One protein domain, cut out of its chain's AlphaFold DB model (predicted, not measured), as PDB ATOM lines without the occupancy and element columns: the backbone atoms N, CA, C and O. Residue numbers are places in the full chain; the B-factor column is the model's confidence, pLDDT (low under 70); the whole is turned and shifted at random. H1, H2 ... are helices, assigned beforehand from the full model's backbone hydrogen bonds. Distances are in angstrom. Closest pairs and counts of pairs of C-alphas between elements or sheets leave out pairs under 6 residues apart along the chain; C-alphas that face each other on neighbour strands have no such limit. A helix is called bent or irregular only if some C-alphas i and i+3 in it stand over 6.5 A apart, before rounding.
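AT A GLANCE: This is residues 9 to 46 and 54 to 76 of the 301 residues of the protein "Putative sodium-coupled neutral amino acid transporter 10" of Apis cerana (UniProt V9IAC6). What shape is this? One long helix, H1, kinked near residue 31, makes the length, and a shorter helix, H2, slants off it from residues 32 to 36. Residues 9 to 23, 41 to 46 and 67 to 76 stick out. What is printed? There are 61 residues with two named helices, H1 then H2, all helix; the whole is only just loose, close to extended, with a radius of gyration of the C-alphas of 15.5 A and spans of 56 by 23 by 17 A.

IN THESE COORDINATES: Where is H1? H1, residues 9 to 43, begins at C-alpha 9 (48.270, 36.829, 51.895) and is 49.5 A long. It is neither bent nor irregular, but only just: C-alphas 27 and 30 are 6.1 A apart. Where is H2? H2, residues 55 to 75, is 30.3 A long and ends at C-alpha 75 (50.258, 49.393, 75.399).

HOW THE PARTS SIT: How do they meet? H1 touches H2 with residues 32 to 36 alone, and H2 touches H1 with residues 58 to 62 alone; the closest C-alphas, of Arg 32 and Thr 62, are 6.7 A apart. They run opposite ways at a steep tilt of 46 degrees. Are the backbones whole? Every O i to N i+4 pair is within hydrogen-bond range in H2, and 28 of 31 in H1.

THE WHOLE: Is anything cut? Residues 47 to 53 are not printed; C-alphas 46 and 54 are 16.0 A apart. Where is pLDDT under 70? In residues 41 to 46 and 54 to 56.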
ATOM      1  N   SER A   9      47.792  36.208  50.648       90.62
ATOM      2  CA  SER A   9      48.270  36.829  51.895       90.62
ATOM      3  C   SER A   9      47.214  37.751  52.506       90.62
ATOM      4  O   SER A   9      46.996  37.732  53.721       90.62
ATOM      5  N   GLU A  10      46.508  38.505  51.665       91.12
ATOM      6  CA  GLU A  10      45.421  39.380  52.099       91.12
ATOM      7  C   GLU A  10      44.222  38.577  52.622       91.12
ATOM      8  O   GLU A  10      43.692  38.889  53.690       91.12
ATOM      9  N   MET A  11      43.867  37.472  51.958       93.62
ATOM     10  CA  MET A  11      42.838  36.540  52.431       93.62
ATOM     11  C   MET A  11      43.185  35.931  53.796       93.62
ATOM     12  O   MET A  11      42.327  35.885  54.677       93.62
ATOM     13  N   ILE A  12      44.436  35.504  54.009       94.25
ATOM     14  CA  ILE A  12      44.885  34.949  55.299       94.25
ATOM     15  C   ILE A  12      44.801  36.013  56.399       94.25
ATOM     16  O   ILE A  12      44.304  35.738  57.494       94.25
ATOM     17  N   LYS A  13      45.232  37.246  56.107       92.56
ATOM     18  CA  LYS A  13      45.168  38.365  57.055       92.56
ATOM     19  C   LYS A  13      43.723  38.702  57.426       92.56
ATOM     20  O   LYS A  13      43.416  38.832  58.610       92.56
ATOM     21  N   MET A  14      42.830  38.789  56.440       94.56
ATOM     22  CA  MET A  14      41.402  39.024  56.673       94.56
ATOM     23  C   MET A  14      40.757  37.878  57.460       94.56
ATOM     24  O   MET A  14      39.993  38.136  58.388       94.56
ATOM     25  N   GLY A  15      41.118  36.625  57.164       95.25
ATOM     26  CA  GLY A  15      40.654  35.450  57.903       95.25
ATOM     27  C   GLY A  15      41.081  35.458  59.374       95.25
ATOM     28  O   GLY A  15      40.266  35.184  60.254       95.25
ATOM     29  N   PHE A  16      42.327  35.842  59.665       93.81
ATOM     30  CA  PHE A  16      42.818  35.989  61.038       93.81
ATOM     31  C   PHE A  16      42.073  37.088  61.807       93.81
ATOM     32  O   PHE A  16      41.625  36.861  62.931       93.81
ATOM     33  N   VAL A  17      41.873  38.256  61.186       95.19
ATOM     34  CA  VAL A  17      41.130  39.370  61.799       95.19
ATOM     35  C   VAL A  17      39.679  38.975  62.077       95.19
ATOM     36  O   VAL A  17      39.185  39.207  63.180       95.19
ATOM     37  N   PHE A  18      39.011  38.331  61.117       94.75
ATOM     38  CA  PHE A  18      37.643  37.839  61.285       94.75
ATOM     39  C   PHE A  18      37.566  36.799  62.411       94.75
ATOM     40  O   PHE A  18      36.725  36.918  63.297       94.75
ATOM     41  N   SER A  19      38.497  35.840  62.454       95.12
ATOM     42  CA  SER A  19      38.574  34.836  63.523       95.12
ATOM     43  C   SER A  19      38.691  35.469  64.916       95.12
ATOM     44  O   SER A  19      37.951  35.099  65.833       95.12
ATOM     45  N   ILE A  20      39.544  36.485  65.081       93.44
ATOM     46  CA  ILE A  20      39.669  37.222  66.350       93.44
ATOM     47  C   ILE A  20      38.384  37.986  66.677       93.44
ATOM     48  O   ILE A  20      37.949  37.981  67.833       93.44
ATOM     49  N   ALA A  21      37.754  38.602  65.674       93.19
ATOM     50  CA  ALA A  21      36.522  39.364  65.851       93.19
ATOM     51  C   ALA A  21      35.374  38.509  66.415       93.19
ATOM     52  O   ALA A  21      34.630  39.004  67.258       93.19
ATOM     53  N   PHE A  22      35.256  37.229  66.030       93.38
ATOM     54  CA  PHE A  22      34.288  36.302  66.645       93.38
ATOM     55  C   PHE A  22      34.780  35.681  67.948       93.38
ATOM     56  O   PHE A  22      33.980  35.430  68.849       93.38
ATOM     57  N   SER A  23      36.083  35.451  68.083       94.38
ATOM     58  CA  SER A  23      36.647  34.831  69.284       94.38
ATOM     59  C   SER A  23      36.484  35.718  70.518       94.38
ATOM     60  O   SER A  23      36.139  35.226  71.592       94.38
ATOM     61  N   PHE A  24      36.674  37.034  70.381       91.75
ATOM     62  CA  PHE A  24      36.602  37.954  71.516       91.75
ATOM     63  C   PHE A  24      35.216  37.959  72.210       91.75
ATOM     64  O   PHE A  24      35.168  37.739  73.427       91.75
ATOM     65  N   PRO A  25      34.078  38.094  71.493       88.81
ATOM     66  CA  PRO A  25      32.735  37.937  72.061       88.81
ATOM     67  C   PRO A  25      32.459  36.562  72.689       88.81
ATOM     68  O   PRO A  25      31.732  36.462  73.680       88.81
ATOM     69  N   LEU A  26      33.031  35.490  72.136       91.50
ATOM     70  CA  LEU A  26      32.824  34.140  72.663       91.50
ATOM     71  C   LEU A  26      33.570  33.919  73.984       91.50
ATOM     72  O   LEU A  26      33.036  33.276  74.885       91.50
ATOM     73  N   VAL A  27      34.765  34.495  74.141       92.69
ATOM     74  CA  VAL A  27      35.570  34.390  75.373       92.69
ATOM     75  C   VAL A  27      35.089  35.361  76.459       92.69
ATOM     76  O   VAL A  27      35.127  35.033  77.650       92.69
ATOM     77  N   ILE A  28      34.578  36.541  76.089       89.56
ATOM     78  CA  ILE A  28      34.090  37.524  77.073       89.56
ATOM     79  C   ILE A  28      32.816  37.049  77.791       89.56
ATOM     80  O   ILE A  28      32.585  37.429  78.938       89.56
ATOM     81  N   PHE A  29      32.007  36.183  77.171       88.00
ATOM     82  CA  PHE A  29      30.789  35.641  77.778       88.00
ATOM     83  C   PHE A  29      31.052  34.836  79.073       88.00
ATOM     84  O   PHE A  29      30.538  35.231  80.129       88.00
ATOM     85  N   PRO A  30      31.886  33.774  79.071       90.38
ATOM     86  CA  PRO A  30      32.254  33.061  80.295       90.38
ATOM     87  C   PRO A  30      33.119  33.913  81.237       90.38
ATOM     88  O   PRO A  30      33.018  33.770  82.461       90.38
ATOM     89  N   CYS A  31      33.919  34.846  80.701       87.56
ATOM     90  CA  CYS A  31      34.685  35.796  81.510       87.56
ATOM     91  C   CYS A  31      33.754  36.670  82.364       87.56
ATOM     92  O   CYS A  31      33.927  36.762  83.581       87.56
ATOM     93  N   ARG A  32      32.700  37.232  81.754       89.12
ATOM     94  CA  ARG A  32      31.686  38.036  82.445       89.12
ATOM     95  C   ARG A  32      31.031  37.242  83.569       89.12
ATOM     96  O   ARG A  32      30.945  37.756  84.679       89.12
ATOM     97  N   ALA A  33      30.585  36.013  83.311       86.62
ATOM     98  CA  ALA A  33      29.933  35.177  84.324       86.62
ATOM     99  C   ALA A  33      30.857  34.865  85.518       86.62
ATOM    100  O   ALA A  33      30.435  34.932  86.679       86.62
ATOM    101  N   SER A  34      32.132  34.586  85.236       89.44
ATOM    102  CA  SER A  34      33.143  34.295  86.258       89.44
ATOM    103  C   SER A  34      33.442  35.522  87.121       89.44
ATOM    104  O   SER A  34      33.453  35.446  88.351       89.44
ATOM    105  N   LEU A  35      33.626  36.678  86.483       87.62
ATOM    106  CA  LEU A  35      34.000  37.915  87.162       87.62
ATOM    107  C   LEU A  35      32.821  38.506  87.945       87.62
ATOM    108  O   LEU A  35      32.993  38.987  89.064       87.62
ATOM    109  N   ASN A  36      31.613  38.358  87.400       84.12
ATOM    110  CA  ASN A  36      30.366  38.607  88.099       84.12
ATOM    111  C   ASN A  36      30.311  37.836  89.426       84.12
ATOM    112  O   ASN A  36      30.238  38.415  90.506       84.12
ATOM    113  N   SER A  37      30.446  36.515  89.363       83.88
ATOM    114  CA  SER A  37      30.409  35.679  90.561       83.88
ATOM    115  C   SER A  37      31.499  36.063  91.571       83.88
ATOM    116  O   SER A  37      31.232  36.090  92.768       83.88
ATOM    117  N   LEU A  38      32.703  36.431  91.117       82.69
ATOM    118  CA  LEU A  38      33.815  36.813  91.995       82.69
ATOM    119  C   LEU A  38      33.586  38.153  92.711       82.69
ATOM    120  O   LEU A  38      33.791  38.240  93.924       82.69
ATOM    121  N   LEU A  39      33.154  39.191  91.988       79.12
ATOM    122  CA  LEU A  39      32.910  40.507  92.578       79.12
ATOM    123  C   LEU A  39      31.667  40.520  93.454       79.12
ATOM    124  O   LEU A  39      31.721  41.049  94.559       79.12
ATOM    125  N   PHE A  40      30.566  39.907  93.020       71.06
ATOM    126  CA  PHE A  40      29.341  39.901  93.817       71.06
ATOM    127  C   PHE A  40      29.462  38.993  95.040       71.06
ATOM    128  O   PHE A  40      29.041  39.401  96.118       71.06
ATOM    129  N   ARG A  41      30.154  37.846  94.954       66.00
ATOM    130  CA  ARG A  41      30.467  37.047  96.154       66.00
ATOM    131  C   ARG A  41      31.247  37.850  97.200       66.00
ATOM    132  O   ARG A  41      31.067  37.618  98.388       66.00
ATOM    133  N   ARG A  42      32.098  38.790  96.771       59.09
ATOM    134  CA  ARG A  42      32.852  39.683  97.667       59.09
ATOM    135  C   ARG A  42      32.019  40.877  98.159       59.09
ATOM    136  O   ARG A  42      32.166  41.267  99.307       59.09
ATOM    137  N   VAL A  43      31.153  41.442  97.319       58.47
ATOM    138  CA  VAL A  43      30.348  42.640  97.637       58.47
ATOM    139  C   VAL A  43      29.138  42.322  98.529       58.47
ATOM    140  O   VAL A  43      28.785  43.139  99.370       58.47
ATOM    141  N   TYR A  44      28.544  41.126  98.437       56.09
ATOM    142  CA  TYR A  44      27.433  40.708  99.313       56.09
ATOM    143  C   TYR A  44      27.855  40.350 100.749       56.09
ATOM    144  O   TYR A  44      27.000  40.039 101.573       56.09
ATOM    145  N   ALA A  45      29.149  40.413 101.082       56.72
ATOM    146  CA  ALA A  45      29.626  40.140 102.435       56.72
ATOM    147  C   ALA A  45      29.332  41.275 103.442       56.72
ATOM    148  O   ALA A  45      29.617  41.082 104.621       56.72
ATOM    149  N   HIS A  46      28.788  42.433 103.022       50.78
ATOM    150  CA  HIS A  46      28.649  43.592 103.920       50.78
ATOM    151  C   HIS A  46      27.323  44.387 103.886       50.78
ATOM    152  O   HIS A  46      27.196  45.318 104.664       50.78
ATOM    153  N   PRO A  54      21.725  45.747  90.509       60.00
ATOM    154  CA  PRO A  54      22.026  46.900  89.681       60.00
ATOM    155  C   PRO A  54      22.603  46.414  88.360       60.00
ATOM    156  O   PRO A  54      23.815  46.271  88.229       60.00
ATOM    157  N   GLU A  55      21.732  46.178  87.377       65.25
ATOM    158  CA  GLU A  55      22.056  45.843  85.981       65.25
ATOM    159  C   GLU A  55      23.133  46.789  85.407       65.25
ATOM    160  O   GLU A  55      24.027  46.382  84.663       65.25
ATOM    161  N   THR A  56      23.124  48.045  85.866       67.25
ATOM    162  CA  THR A  56      24.125  49.077  85.574       67.25
ATOM    163  C   THR A  56      25.529  48.737  86.082       67.25
ATOM    164  O   THR A  56      26.498  49.003  85.372       67.25
ATOM    165  N   ARG A  57      25.682  48.088  87.247       72.19
ATOM    166  CA  ARG A  57      26.990  47.610  87.737       72.19
ATOM    167  C   ARG A  57      27.498  46.430  86.914       72.19
ATOM    168  O   ARG A  57      28.686  46.385  86.612       72.19
ATOM    169  N   PHE A  58      26.615  45.527  86.478       75.38
ATOM    170  CA  PHE A  58      26.999  44.433  85.573       75.38
ATOM    171  C   PHE A  58      27.442  44.960  84.200       75.38
ATOM    172  O   PHE A  58      28.361  44.406  83.603       75.38
ATOM    173  N   ARG A  59      26.817  46.036  83.704       80.88
ATOM    174  CA  ARG A  59      27.212  46.700  82.452       80.88
ATOM    175  C   ARG A  59      28.530  47.460  82.600       80.88
ATOM    176  O   ARG A  59      29.405  47.308  81.752       80.88
ATOM    177  N   CYS A  60      28.700  48.201  83.697       82.38
ATOM    178  CA  CYS A  60      29.963  48.855  84.048       82.38
ATOM    179  C   CYS A  60      31.114  47.842  84.095       82.38
ATOM    180  O   CYS A  60      32.192  48.096  83.567       82.38
ATOM    181  N   LEU A  61      30.855  46.643  84.622       83.25
ATOM    182  CA  LEU A  61      31.855  45.591  84.695       83.25
ATOM    183  C   LEU A  61      32.370  45.152  83.324       83.25
ATOM    184  O   LEU A  61      33.575  45.043  83.117       83.25
ATOM    185  N   THR A  62      31.462  44.923  82.378       86.81
ATOM    186  CA  THR A  62      31.840  44.567  81.009       86.81
ATOM    187  C   THR A  62      32.606  45.703  80.333       86.81
ATOM    188  O   THR A  62      33.612  45.430  79.685       86.81
ATOM    189  N   ILE A  63      32.204  46.962  80.543       89.75
ATOM    190  CA  ILE A  63      32.945  48.128  80.038       89.75
ATOM    191  C   ILE A  63      34.368  48.160  80.602       89.75
ATOM    192  O   ILE A  63      35.305  48.344  79.835       89.75
ATOM    193  N   ILE A  64      34.549  47.917  81.902       89.25
ATOM    194  CA  ILE A  64      35.875  47.879  82.535       89.25
ATOM    195  C   ILE A  64      36.736  46.762  81.936       89.25
ATOM    196  O   ILE A  64      37.887  47.009  81.592       89.25
ATOM    197  N   ILE A  65      36.200  45.548  81.770       88.94
ATOM    198  CA  ILE A  65      36.970  44.420  81.218       88.94
ATOM    199  C   ILE A  65      37.403  44.716  79.779       88.94
ATOM    200  O   ILE A  65      38.573  44.540  79.438       88.94
ATOM    201  N   VAL A  66      36.478  45.199  78.943       91.69
ATOM    202  CA  VAL A  66      36.780  45.556  77.551       91.69
ATOM    203  C   VAL A  66      37.788  46.705  77.503       91.69
ATOM    204  O   VAL A  66      38.765  46.612  76.764       91.69
ATOM    205  N   ALA A  67      37.626  47.734  78.337       92.12
ATOM    206  CA  ALA A  67      38.558  48.854  78.420       92.12
ATOM    207  C   ALA A  67      39.969  48.399  78.818       92.12
ATOM    208  O   ALA A  67      40.927  48.752  78.141       92.12
ATOM    209  N   VAL A  68      40.110  47.563  79.852       92.00
ATOM    210  CA  VAL A  68      41.414  47.016  80.262       92.00
ATOM    211  C   VAL A  68      42.027  46.167  79.147       92.00
ATOM    212  O   VAL A  68      43.214  46.308  78.865       92.00
ATOM    213  N   SER A  69      41.237  45.329  78.468       90.81
ATOM    214  CA  SER A  69      41.738  44.528  77.341       90.81
ATOM    215  C   SER A  69      42.224  45.395  76.172       90.81
ATOM    216  O   SER A  69      43.273  45.115  75.595       90.81
ATOM    217  N   LEU A  70      41.512  46.489  75.879       91.88
ATOM    218  CA  LEU A  70      41.872  47.442  74.834       91.88
ATOM    219  C   LEU A  70      43.148  48.210  75.197       91.88
ATOM    220  O   LEU A  70      44.047  48.326  74.370       91.88
ATOM    221  N   ILE A  71      43.250  48.688  76.440       93.94
ATOM    222  CA  ILE A  71      44.430  49.407  76.936       93.94
ATOM    223  C   ILE A  71      45.670  48.510  76.859       93.94
ATOM    224  O   ILE A  71      46.688  48.940  76.327       93.94
ATOM    225  N   THR A  72      45.585  47.257  77.316       90.88
ATOM    226  CA  THR A  72      46.710  46.307  77.247       90.88
ATOM    227  C   THR A  72      47.127  46.022  75.804       90.88
ATOM    228  O   THR A  72      48.322  45.970  75.519       90.88
ATOM    229  N   GLY A  73      46.165  45.895  74.881       91.00
ATOM    230  CA  GLY A  73      46.452  45.697  73.457       91.00
ATOM    231  C   GLY A  73      47.133  46.898  72.792       91.00
ATOM    232  O   GLY A  73      47.968  46.714  71.912       91.00
ATOM    233  N   ILE A  74      46.818  48.120  73.229       91.62
ATOM    234  CA  ILE A  74      47.473  49.342  72.736       91.62
ATOM    235  C   ILE A  74      48.861  49.518  73.369       91.62
ATOM    236  O   ILE A  74      49.792  49.949  72.692       91.62
ATOM    237  N   LEU A  75      49.013  49.189  74.656       90.62
ATOM    238  CA  LEU A  75      50.258  49.393  75.399       90.62
ATOM    239  C   LEU A  75      51.367  48.421  74.974       90.62
ATOM    240  O   LEU A  75      52.538  48.796  74.964       90.62
ATOM    241  N   ILE A  76      51.013  47.178  74.639       88.56
ATOM    242  CA  ILE A  76      51.976  46.112  74.347       88.56
ATOM    243  C   ILE A  76      51.760  45.608  72.911       88.56
ATOM    244  O   ILE A  76      51.008  44.656  72.696       88.56
TER     245      ILE A  76